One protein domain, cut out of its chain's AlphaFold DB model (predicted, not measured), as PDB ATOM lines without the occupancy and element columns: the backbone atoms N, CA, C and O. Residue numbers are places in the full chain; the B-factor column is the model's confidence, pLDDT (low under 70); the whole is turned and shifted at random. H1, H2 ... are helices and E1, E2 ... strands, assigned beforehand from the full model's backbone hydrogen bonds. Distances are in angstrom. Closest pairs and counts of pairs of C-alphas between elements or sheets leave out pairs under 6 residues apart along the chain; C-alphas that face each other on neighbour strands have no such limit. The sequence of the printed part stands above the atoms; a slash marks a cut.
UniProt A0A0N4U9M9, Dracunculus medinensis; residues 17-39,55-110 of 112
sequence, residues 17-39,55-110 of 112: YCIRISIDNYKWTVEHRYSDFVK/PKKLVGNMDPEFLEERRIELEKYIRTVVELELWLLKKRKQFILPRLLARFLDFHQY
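What this domain is: This is residues 17 to 39 and 55 to 110 of the 112 residues of a protein of Dracunculus medinensis (UniProt A0A0N4U9M9). One long helix, H2, makes the length of the model, and a two-stranded hairpin, E1 and E2, packs by its strand E1 on one side of H2, beside residues 67 to 83. Two short helices, H1 and H3, lie along another side of H2, separate from each other; H1 follows directly on E2, and H3 comes after the chain has folded back from the last end of H2. The printed part has 79 residues, with two named strands and three named helices in the order E1, E2, H1, H2, H3; the sheet has the order E1 - E2 and is antiparallel. The class is mixed, helices and strands. The whole is only just loose, close to compact, with a radius of gyration of the C-alphas of 14.1 A, and its spans of 45 by 23 by 21 A make it only just a rod.

Where its parts are: E1 is residues 17 to 23, 18.7 A long, and begins at C-alpha 17 at (118.961, 119.312, 116.043). E2 is residues 26 to 33, 22.6 A long. H1 is residues 34 to 39, 9.0 A from first to last C-alpha. H2 is residues 64 to 92, 42.2 A long, from C-alpha 64 at (112.509, 129.620, 118.369) to C-alpha 92 at (139.927, 110.175, 92.901). H3 is residues 99 to 104, 8.5 A long, and ends at C-alpha 104 at (128.998, 111.930, 111.731).

How they stand to each other: E1 and E2 form a hairpin with a tight link, antiparallel, their directions at 153 degrees. N 19 and O 30 are 2.8 A apart, and N 28 and O 21 are 3.0 A apart, both within hydrogen-bond range. E1 and H2 have 12 pairs of C-alphas within 8 A, the closest being those of Ile 19 and Glu 75, 5.6 A apart. E2 and H2 are near each other, with 5 pairs of C-alphas within 10 A. The closest C-alphas of E1 and H1 are those of Tyr 17 and Tyr 34, at 7.6 A. H1 and H2 are near each other, with 6 pairs within 10 A. H2 and H3 are close but not clearly touching, the closest C-alphas being those of Val 82 and Leu 101 at 8.0 A; they run opposite ways at a shallow tilt of 23 degrees. H3 is apart from E1 and from H1, and only just apart from E2, with a closest distance between C-alphas of 8.1 A. In H1, H2 and H3 every O i to N i+4 pair is within hydrogen-bond range.

The domain as a whole: The two C-alphas farthest apart are those of Val 59 and Lys 93, at 45.5 A. Residues 40 to 54 are not printed, and C-alphas 39 and 55 are 13.3 A apart across this cut, which lies in the link from H1 to H2. Of the links that are printed whole, E1 to E2 and E2 to H1 are tight, and H2 to H3 is short. The mean pLDDT of the printed part is 94.7, and no printed residue is under 70.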
ATOM      1  N   TYR A  17     119.586 119.035 117.330       96.91
ATOM      2  CA  TYR A  17     118.961 119.312 116.043       96.91
ATOM      3  C   TYR A  17     118.741 118.001 115.297       96.91
ATOM      4  O   TYR A  17     119.701 117.276 115.050       96.91
ATOM      5  N   CYS A  18     117.496 117.738 114.902       97.86
ATOM      6  CA  CYS A  18     117.184 116.722 113.904       97.86
ATOM      7  C   CYS A  18     117.404 117.340 112.517       97.86
ATOM      8  O   CYS A  18     116.718 118.289 112.123       97.86
ATOM      9  N   ILE A  19     118.422 116.856 111.813       98.06
ATOM     10  CA  ILE A  19     118.874 117.382 110.527       98.06
ATOM     11  C   ILE A  19     118.542 116.365 109.449       98.06
ATOM     12  O   ILE A  19     119.041 115.241 109.476       98.06
ATOM     13  N   ARG A  20     117.718 116.766 108.479       97.16
ATOM     14  CA  ARG A  20     117.359 115.916 107.347       97.16
ATOM     15  C   ARG A  20     118.354 116.118 106.219       97.16
ATOM     16  O   ARG A  20     118.428 117.188 105.632       97.16
ATOM     17  N   ILE A  21     119.075 115.069 105.871       96.94
ATOM     18  CA  ILE A  21     120.032 115.079 104.773       96.94
ATOM     19  C   ILE A  21     119.352 114.464 103.555       96.94
ATOM     20  O   ILE A  21     118.650 113.459 103.652       96.94
ATOM     21  N   SER A  22     119.491 115.112 102.403       95.71
ATOM     22  CA  SER A  22     118.945 114.639 101.131       95.71
ATOM     23  C   SER A  22     119.998 114.826 100.047       95.71
ATOM     24  O   SER A  22     120.375 115.962  99.760       95.71
ATOM     25  N   ILE A  23     120.474 113.713  99.492       92.94
ATOM     26  CA  ILE A  23     121.473 113.647  98.421       92.94
ATOM     27  C   ILE A  23     120.894 112.755  97.327       92.94
ATOM     28  O   ILE A  23     120.644 111.573  97.566       92.94
ATOM     29  N   ASP A  24     120.661 113.318  96.143       91.38
ATOM     30  CA  ASP A  24     119.943 112.648  95.056       91.38
ATOM     31  C   ASP A  24     118.622 112.020  95.560       91.38
ATOM     32  O   ASP A  24     117.762 112.710  96.115       91.38
ATOM     33  N   ASN A  25     118.468 110.703  95.412       93.19
ATOM     34  CA  ASN A  25     117.294 109.954  95.864       93.19
ATOM     35  C   ASN A  25     117.401 109.457  97.315       93.19
ATOM     36  O   ASN A  25     116.442 108.891  97.840       93.19
ATOM     37  N   TYR A  26     118.542 109.660  97.975       92.69
ATOM     38  CA  TYR A  26     118.781 109.194  99.336       92.69
ATOM     39  C   TYR A  26     118.403 110.272 100.342       92.69
ATOM     40  O   TYR A  26     118.836 111.421 100.242       92.69
ATOM     41  N   LYS A  27     117.600 109.892 101.337       95.17
ATOM     42  CA  LYS A  27     117.152 110.784 102.406       95.17
ATOM     43  C   LYS A  27     117.246 110.068 103.741       95.17
ATOM     44  O   LYS A  27     116.763 108.949 103.868       95.17
ATOM     45  N   TRP A  28     117.841 110.725 104.724       95.96
ATOM     46  CA  TRP A  28     117.913 110.234 106.097       95.96
ATOM     47  C   TRP A  28     118.005 111.410 107.065       95.96
ATOM     48  O   TRP A  28     118.097 112.568 106.653       95.96
ATOM     49  N   THR A  29     117.959 111.123 108.357       96.49
ATOM     50  CA  THR A  29     118.092 112.125 109.413       96.49
ATOM     51  C   THR A  29     119.255 111.778 110.324       96.49
ATOM     52  O   THR A  29     119.524 110.603 110.560       96.49
ATOM     53  N   VAL A  30     119.916 112.803 110.847       97.33
ATOM     54  CA  VAL A  30     120.917 112.684 111.911       97.33
ATOM     55  C   VAL A  30     120.557 113.627 113.048       97.33
ATOM     56  O   VAL A  30     119.970 114.689 112.816       97.33
ATOM     57  N   GLU A  31     120.923 113.260 114.271       97.43
ATOM     58  CA  GLU A  31     120.639 114.055 115.464       97.43
ATOM     59  C   GLU A  31     121.938 114.488 116.133       97.43
ATOM     60  O   GLU A  31     122.641 113.696 116.753       97.43
ATOM     61  N   HIS A  32     122.262 115.774 116.020       97.80
ATOM     62  CA  HIS A  32     123.509 116.325 116.552       97.80
ATOM     63  C   HIS A  32     123.266 117.659 117.237       97.80
ATOM     64  O   HIS A  32     122.379 118.433 116.867       97.80
ATOM     65  N   ARG A  33     124.090 117.985 118.232       95.38
ATOM     66  CA  ARG A  33     124.128 119.344 118.778       95.38
ATOM     67  C   ARG A  33     125.030 120.205 117.916       95.38
ATOM     68  O   ARG A  33     125.993 119.723 117.322       95.38
ATOM     69  N   TYR A  34     124.828 121.517 117.977       95.90
ATOM     70  CA  TYR A  34     125.740 122.471 117.342       95.90
ATOM     71  C   TYR A  34     127.215 122.246 117.743       95.90
ATOM     72  O   TYR A  34     128.112 122.327 116.910       95.90
ATOM     73  N   SER A  35     127.491 121.900 119.005       95.19
ATOM     74  CA  SER A  35     128.860 121.602 119.455       95.19
ATOM     75  C   SER A  35     129.483 120.378 118.780       95.19
ATOM     76  O   SER A  35     130.706 120.301 118.674       95.19
ATOM     77  N   ASP A  36     128.667 119.417 118.352       97.64
ATOM     78  CA  ASP A  36     129.142 118.214 117.673       97.64
ATOM     79  C   ASP A  36     129.549 118.568 116.231       97.64
ATOM     80  O   ASP A  36     130.634 118.176 115.798       97.64
ATOM     81  N   PHE A  37     128.793 119.453 115.562       98.27
ATOM     82  CA  PHE A  37     129.198 120.080 114.295       98.27
ATOM     83  C   PHE A  37     130.506 120.864 114.407       98.27
ATOM     84  O   PHE A  37     131.370 120.724 113.550       98.27
ATOM     85  N   VAL A  38     130.698 121.654 115.471       96.68
ATOM     86  CA  VAL A  38     131.953 122.403 115.685       96.68
ATOM     87  C   VAL A  38     133.156 121.459 115.766       96.68
ATOM     88  O   VAL A  38     134.182 121.703 115.131       96.68
ATOM     89  N   LYS A  39     133.040 120.358 116.523       97.24
ATOM     90  CA  LYS A  39     134.108 119.351 116.649       97.24
ATOM     91  C   LYS A  39     134.364 118.625 115.330       97.24
ATOM     92  O   LYS A  39     135.516 118.350 115.004       97.24
ATOM     93  N   PRO A  55     127.857 130.644 112.632       92.10
ATOM     94  CA  PRO A  55     128.605 131.157 113.773       92.10
ATOM     95  C   PRO A  55     127.878 130.877 115.090       92.10
ATOM     96  O   PRO A  55     126.654 130.791 115.153       92.10
ATOM     97  N   LYS A  56     128.610 130.773 116.200       89.75
ATOM     98  CA  LYS A  56     127.989 130.607 117.521       89.75
ATOM     99  C   LYS A  56     127.211 131.876 117.905       89.75
ATOM    100  O   LYS A  56     127.772 132.965 117.867       89.75
ATOM    101  N   LYS A  57     125.959 131.727 118.353       87.29
ATOM    102  CA  LYS A  57     125.171 132.815 118.956       87.29
ATOM    103  C   LYS A  57     125.245 132.709 120.482       87.29
ATOM    104  O   LYS A  57     125.029 131.627 121.027       87.29
ATOM    105  N   LEU A  58     125.615 133.799 121.158       81.99
ATOM    106  CA  LEU A  58     125.815 133.833 122.619       81.99
ATOM    107  C   LEU A  58     124.603 134.382 123.386       81.99
ATOM    108  O   LEU A  58     124.431 134.045 124.550       81.99
ATOM    109  N   VAL A  59     123.759 135.184 122.730       84.21
ATOM    110  CA  VAL A  59     122.554 135.803 123.305       84.21
ATOM    111  C   VAL A  59     121.342 135.402 122.467       84.21
ATOM    112  O   VAL A  59     121.433 135.385 121.241       84.21
ATOM    113  N   GLY A  60     120.217 135.062 123.103       80.69
ATOM    114  CA  GLY A  60     119.006 134.630 122.390       80.69
ATOM    115  C   GLY A  60     119.188 133.299 121.653       80.69
ATOM    116  O   GLY A  60     118.699 133.127 120.543       80.69
ATOM    117  N   ASN A  61     119.948 132.368 122.236       81.94
ATOM    118  CA  ASN A  61     120.231 131.053 121.649       81.94
ATOM    119  C   ASN A  61     119.107 130.018 121.857       81.94
ATOM    120  O   ASN A  61     119.213 128.912 121.333       81.94
ATOM    121  N   MET A  62     118.063 130.380 122.603       85.89
ATOM    122  CA  MET A  62     116.843 129.590 122.804       85.89
ATOM    123  C   MET A  62     115.633 130.176 122.069       85.89
ATOM    124  O   MET A  62     114.542 129.621 122.160       85.89
ATOM    125  N   ASP A  63     115.825 131.285 121.353       90.90
ATOM    126  CA  ASP A  63     114.781 131.896 120.539       90.90
ATOM    127  C   ASP A  63     114.315 130.913 119.437       90.90
ATOM    128  O   ASP A  63     115.165 130.362 118.729       90.90
ATOM    129  N   PRO A  64     113.002 130.634 119.301       90.84
ATOM    130  CA  PRO A  64     112.509 129.620 118.369       90.84
ATOM    131  C   PRO A  64     112.866 129.885 116.905       90.84
ATOM    132  O   PRO A  64     113.217 128.942 116.194       90.84
ATOM    133  N   GLU A  65     112.814 131.145 116.463       93.73
ATOM    134  CA  GLU A  65     113.158 131.534 115.090       93.73
ATOM    135  C   GLU A  65     114.643 131.278 114.827       93.73
ATOM    136  O   GLU A  65     115.001 130.604 113.861       93.73
ATOM    137  N   PHE A  66     115.506 131.690 115.758       93.01
ATOM    138  CA  PHE A  66     116.929 131.374 115.703       93.01
ATOM    139  C   PHE A  66     117.208 129.865 115.676       93.01
ATOM    140  O   PHE A  66     118.101 129.409 114.959       93.01
ATOM    141  N   LEU A  67     116.499 129.074 116.485       93.37
ATOM    142  CA  LEU A  67     116.701 127.628 116.521       93.37
ATOM    143  C   LEU A  67     116.336 126.978 115.182       93.37
ATOM    144  O   LEU A  67     117.049 126.070 114.747       93.37
ATOM    145  N   GLU A  68     115.274 127.436 114.523       95.80
ATOM    146  CA  GLU A  68     114.889 126.931 113.205       95.80
ATOM    147  C   GLU A  68     115.842 127.404 112.103       95.80
ATOM    148  O   GLU A  68     116.297 126.586 111.300       95.80
ATOM    149  N   GLU A  69     116.240 128.678 112.108       96.89
ATOM    150  CA  GLU A  69     117.263 129.197 111.193       96.89
ATOM    151  C   GLU A  69     118.551 128.376 111.320       96.89
ATOM    152  O   GLU A  69     119.043 127.820 110.335       96.89
ATOM    153  N   ARG A  70     119.035 128.177 112.552       95.88
ATOM    154  CA  ARG A  70     120.215 127.353 112.823       95.88
ATOM    155  C   ARG A  70     120.057 125.936 112.284       95.88
ATOM    156  O   ARG A  70     121.015 125.393 111.737       95.88
ATOM    157  N   ARG A  71     118.887 125.314 112.449       97.46
ATOM    158  CA  ARG A  71     118.618 123.967 111.929       97.46
ATOM    159  C   ARG A  71     118.776 123.934 110.405       97.46
ATOM    160  O   ARG A  71     119.472 123.061 109.890       97.46
ATOM    161  N   ILE A  72     118.192 124.905 109.700       98.01
ATOM    162  CA  ILE A  72     118.283 125.043 108.238       98.01
ATOM    163  C   ILE A  72     119.733 125.266 107.796       98.01
ATOM    164  O   ILE A  72     120.190 124.665 106.822       98.01
ATOM    165  N   GLU A  73     120.474 126.125 108.490       98.25
ATOM    166  CA  GLU A  73     121.868 126.387 108.149       98.25
ATOM    167  C   GLU A  73     122.770 125.165 108.392       98.25
ATOM    168  O   GLU A  73     123.648 124.882 107.577       98.25
ATOM    169  N   LEU A  74     122.542 124.404 109.471       98.44
ATOM    170  CA  LEU A  74     123.256 123.150 109.740       98.44
ATOM    171  C   LEU A  74     122.940 122.072 108.695       98.44
ATOM    172  O   LEU A  74     123.845 121.348 108.277       98.44
ATOM    173  N   GLU A  75     121.689 122.000 108.235       98.46
ATOM    174  CA  GLU A  75     121.267 121.133 107.130       98.46
ATOM    175  C   GLU A  75     122.007 121.478 105.830       98.46
ATOM    176  O   GLU A  75     122.592 120.600 105.189       98.46
ATOM    177  N   LYS A  76     122.067 122.769 105.478       97.66
ATOM    178  CA  LYS A  76     122.839 123.248 104.320       97.66
ATOM    179  C   LYS A  76     124.324 122.924 104.468       97.66
ATOM    180  O   LYS A  76     124.915 122.391 103.531       97.66
ATOM    181  N   TYR A  77     124.906 123.199 105.637       98.20
ATOM    182  CA  TYR A  77     126.313 122.932 105.933       98.20
ATOM    183  C   TYR A  77     126.671 121.462 105.691       98.20
ATOM    184  O   TYR A  77     127.588 121.180 104.916       98.20
ATOM    185  N   ILE A  78     125.951 120.518 106.312       98.19
ATOM    186  CA  ILE A  78     126.319 119.101 106.198       98.19
ATOM    187  C   ILE A  78     126.093 118.578 104.789       98.19
ATOM    188  O   ILE A  78     126.925 117.824 104.292       98.19
ATOM    189  N   ARG A  79     125.032 119.028 104.108       97.56
ATOM    190  CA  ARG A  79     124.798 118.676 102.708       97.56
ATOM    191  C   ARG A  79     125.980 119.097 101.835       97.56
ATOM    192  O   ARG A  79     126.518 118.260 101.121       97.56
ATOM    193  N   THR A  80     126.445 120.340 101.964       96.65
ATOM    194  CA  THR A  80     127.615 120.829 101.221       96.65
ATOM    195  C   THR A  80     128.879 120.026 101.532       96.65
ATOM    196  O   THR A  80     129.647 119.720 100.622       96.65
ATOM    197  N   VAL A  81     129.102 119.635 102.792       97.44
ATOM    198  CA  VAL A  81     130.241 118.774 103.159       97.44
ATOM    199  C   VAL A  81     130.149 117.404 102.483       97.44
ATOM    200  O   VAL A  81     131.153 116.912 101.967       97.44
ATOM    201  N   VAL A  82     128.963 116.788 102.474       97.69
ATOM    202  CA  VAL A  82     128.741 115.482 101.841       97.69
ATOM    203  C   VAL A  82     128.935 115.570 100.329       97.69
ATOM    204  O   VAL A  82     129.678 114.769  99.771       97.69
ATOM    205  N   GLU A  83     128.344 116.565  99.671       96.53
ATOM    206  CA  GLU A  83     128.499 116.797  98.229       96.53
ATOM    207  C   GLU A  83     129.970 117.019  97.843       96.53
ATOM    208  O   GLU A  83     130.449 116.442  96.862       96.53
ATOM    209  N   LEU A  84     130.715 117.791  98.644       96.31
ATOM    210  CA  LEU A  84     132.149 117.996  98.447       96.31
ATOM    211  C   LEU A  84     132.936 116.685  98.576       96.31
ATOM    212  O   LEU A  84     133.809 116.415  97.749       96.31
ATOM    213  N   GLU A  85     132.650 115.870  99.594       97.00
ATOM    214  CA  GLU A  85     133.313 114.576  99.770       97.00
ATOM    215  C   GLU A  85     133.022 113.641  98.593       97.00
ATOM    216  O   GLU A  85     133.947 113.075  98.013       97.00
ATOM    217  N   LEU A  86     131.757 113.526  98.184       96.48
ATOM    218  CA  LEU A  86     131.357 112.694  97.049       96.48
ATOM    219  C   LEU A  86     132.032 113.149  95.751       96.48
ATOM    220  O   LEU A  86     132.524 112.322  94.977       96.48
ATOM    221  N   TRP A  87     132.127 114.462  95.529       96.94
ATOM    222  CA  TRP A  87     132.853 115.019  94.392       96.94
ATOM    223  C   TRP A  87     134.349 114.663  94.426       96.94
ATOM    224  O   TRP A  87     134.905 114.237  93.408       96.94
ATOM    225  N   LEU A  88     135.002 114.771  95.590       97.40
ATOM    226  CA  LEU A  88     136.413 114.401  95.769       97.40
ATOM    227  C   LEU A  88     136.651 112.905  95.529       97.40
ATOM    228  O   LEU A  88     137.600 112.543  94.830       97.40
ATOM    229  N   LEU A  89     135.789 112.046  96.075       97.69
ATOM    230  CA  LEU A  89     135.851 110.596  95.901       97.69
ATOM    231  C   LEU A  89     135.707 110.210  94.426       97.69
ATOM    232  O   LEU A  89     136.556 109.488  93.897       97.69
ATOM    233  N   LYS A  90     134.726 110.788  93.718       96.65
ATOM    234  CA  LYS A  90     134.544 110.593  92.272       96.65
ATOM    235  C   LYS A  90     135.782 111.016  91.482       96.65
ATOM    236  O   LYS A  90     136.251 110.263  90.630       96.65
ATOM    237  N   LYS A  91     136.353 112.186  91.790       97.90
ATOM    238  CA  LYS A  91     137.575 112.687  91.141       97.90
ATOM    239  C   LYS A  91     138.770 111.749  91.354       97.90
ATOM    240  O   LYS A  91     139.584 111.586  90.450       97.90
ATOM    241  N   ARG A  92     138.862 111.123  92.529       97.32
ATOM    242  CA  ARG A  92     139.927 110.175  92.901       97.32
ATOM    243  C   ARG A  92     139.643 108.729  92.491       97.32
ATOM    244  O   ARG A  92     140.499 107.881  92.713       97.32
ATOM    245  N   LYS A  93     138.471 108.441  91.908       96.66
ATOM    246  CA  LYS A  93     137.984 107.076  91.633       96.66
ATOM    247  C   LYS A  93     137.987 106.186  92.887       96.66
ATOM    248  O   LYS A  93     138.331 105.010  92.831       96.66
ATOM    249  N   GLN A  94     137.626 106.771  94.025       96.14
ATOM    250  CA  GLN A  94     137.483 106.092  95.309       96.14
ATOM    251  C   GLN A  94     136.003 106.015  95.688       96.14
ATOM    252  O   GLN A  94     135.216 106.875  95.306       96.14
ATOM    253  N   PHE A  95     135.635 105.000  96.467       92.05
ATOM    254  CA  PHE A  95     134.248 104.759  96.896       92.05
ATOM    255  C   PHE A  95     134.130 104.566  98.412       92.05
ATOM    256  O   PHE A  95     133.130 104.064  98.910       92.05
ATOM    257  N   ILE A  96     135.175 104.942  99.151       94.10
ATOM    258  CA  ILE A  96     135.251 104.753 100.596       94.10
ATOM    259  C   ILE A  96     135.069 106.108 101.257       94.10
ATOM    260  O   ILE A  96     135.908 106.997 101.109       94.10
ATOM    261  N   LEU A  97     133.984 106.249 102.011       94.58
ATOM    262  CA  LEU A  97     133.744 107.449 102.791       94.58
ATOM    263  C   LEU A  97     134.731 107.509 103.970       94.58
ATOM    264  O   LEU A  97     134.866 106.517 104.696       94.58
ATOM    265  N   PRO A  98     135.397 108.649 104.225       96.35
ATOM    266  CA  PRO A  98     136.245 108.787 105.398       96.35
ATOM    267  C   PRO A  98     135.469 108.484 106.681       96.35
ATOM    268  O   PRO A  98     134.361 108.984 106.890       96.35
ATOM    269  N   ARG A  99     136.086 107.715 107.586       96.01
ATOM    270  CA  ARG A  99     135.461 107.268 108.844       96.01
ATOM    271  C   ARG A  99     134.874 108.416 109.666       96.01
ATOM    272  O   ARG A  99     133.844 108.232 110.309       96.01
ATOM    273  N   LEU A 100     135.526 109.581 109.657       97.27
ATOM    274  CA  LEU A 100     135.049 110.780 110.348       97.27
ATOM    275  C   LEU A 100     133.657 111.197 109.851       97.27
ATOM    276  O   LEU A 100     132.761 111.392 110.668       97.27
ATOM    277  N   LEU A 101     133.474 111.289 108.532       97.95
ATOM    278  CA  LEU A 101     132.197 111.671 107.936       97.95
ATOM    279  C   LEU A 101     131.168 110.548 108.069       97.95
ATOM    280  O   LEU A 101     130.061 110.810 108.513       97.95
ATOM    281  N   ALA A 102     131.542 109.295 107.794       96.72
ATOM    282  CA  ALA A 102     130.633 108.154 107.946       96.72
ATOM    283  C   ALA A 102     130.047 108.053 109.365       96.72
ATOM    284  O   ALA A 102     128.865 107.772 109.539       96.72
ATOM    285  N   ARG A 103     130.860 108.321 110.394       97.00
ATOM    286  CA  ARG A 103     130.378 108.369 111.777       97.00
ATOM    287  C   ARG A 103     129.470 109.553 112.050       97.00
ATOM    288  O   ARG A 103     128.471 109.366 112.721       97.00
ATOM    289  N   PHE A 104     129.817 110.734 111.546       98.01
ATOM    290  CA  PHE A 104     128.998 111.930 111.731       98.01
ATOM    291  C   PHE A 104     127.637 111.827 111.025       98.01
ATOM    292  O   PHE A 104     126.659 112.398 111.485       98.01
ATOM    293  N   LEU A 105     127.562 111.066 109.931       97.58
ATOM    294  CA  LEU A 105     126.320 110.765 109.215       97.58
ATOM    295  C   LEU A 105     125.548 109.568 109.794       97.58
ATOM    296  O   LEU A 105     124.594 109.110 109.171       97.58
ATOM    297  N   ASP A 106     125.998 109.027 110.929       96.07
ATOM    298  CA  ASP A 106     125.440 107.843 111.583       96.07
ATOM    299  C   ASP A 106     125.405 106.578 110.710       96.07
ATOM    300  O   ASP A 106     124.746 105.599 111.040       96.07
ATOM    301  N   PHE A 107     126.218 106.508 109.650       93.63
ATOM    302  CA  PHE A 107     126.302 105.323 108.782       93.63
ATOM    303  C   PHE A 107     126.774 104.066 109.521       93.63
ATOM    304  O   PHE A 107     126.457 102.954 109.125       93.63
ATOM    305  N   HIS A 108     127.482 104.239 110.637       89.31
ATOM    306  CA  HIS A 108     127.876 103.146 111.525       89.31
ATOM    307  C   HIS A 108     126.711 102.507 112.303       89.31
ATOM    308  O   HIS A 108     126.910 101.449 112.890       89.31
ATOM    309  N   GLN A 109     125.545 103.157 112.360       88.94
ATOM    310  CA  GLN A 109     124.351 102.636 113.033       88.94
ATOM    311  C   GLN A 109     123.516 101.738 112.116       88.94
ATOM    312  O   GLN A 109     122.756 100.907 112.605       88.94
ATOM    313  N   TYR A 110     123.687 101.858 110.798       78.66
ATOM    314  CA  TYR A 110     123.088 100.956 109.819       78.66
ATOM    315  C   TYR A 110     123.974  99.710 109.707       78.66
ATOM    316  O   TYR A 110     124.753  99.553 108.769       78.66
TER     317      TYR A 110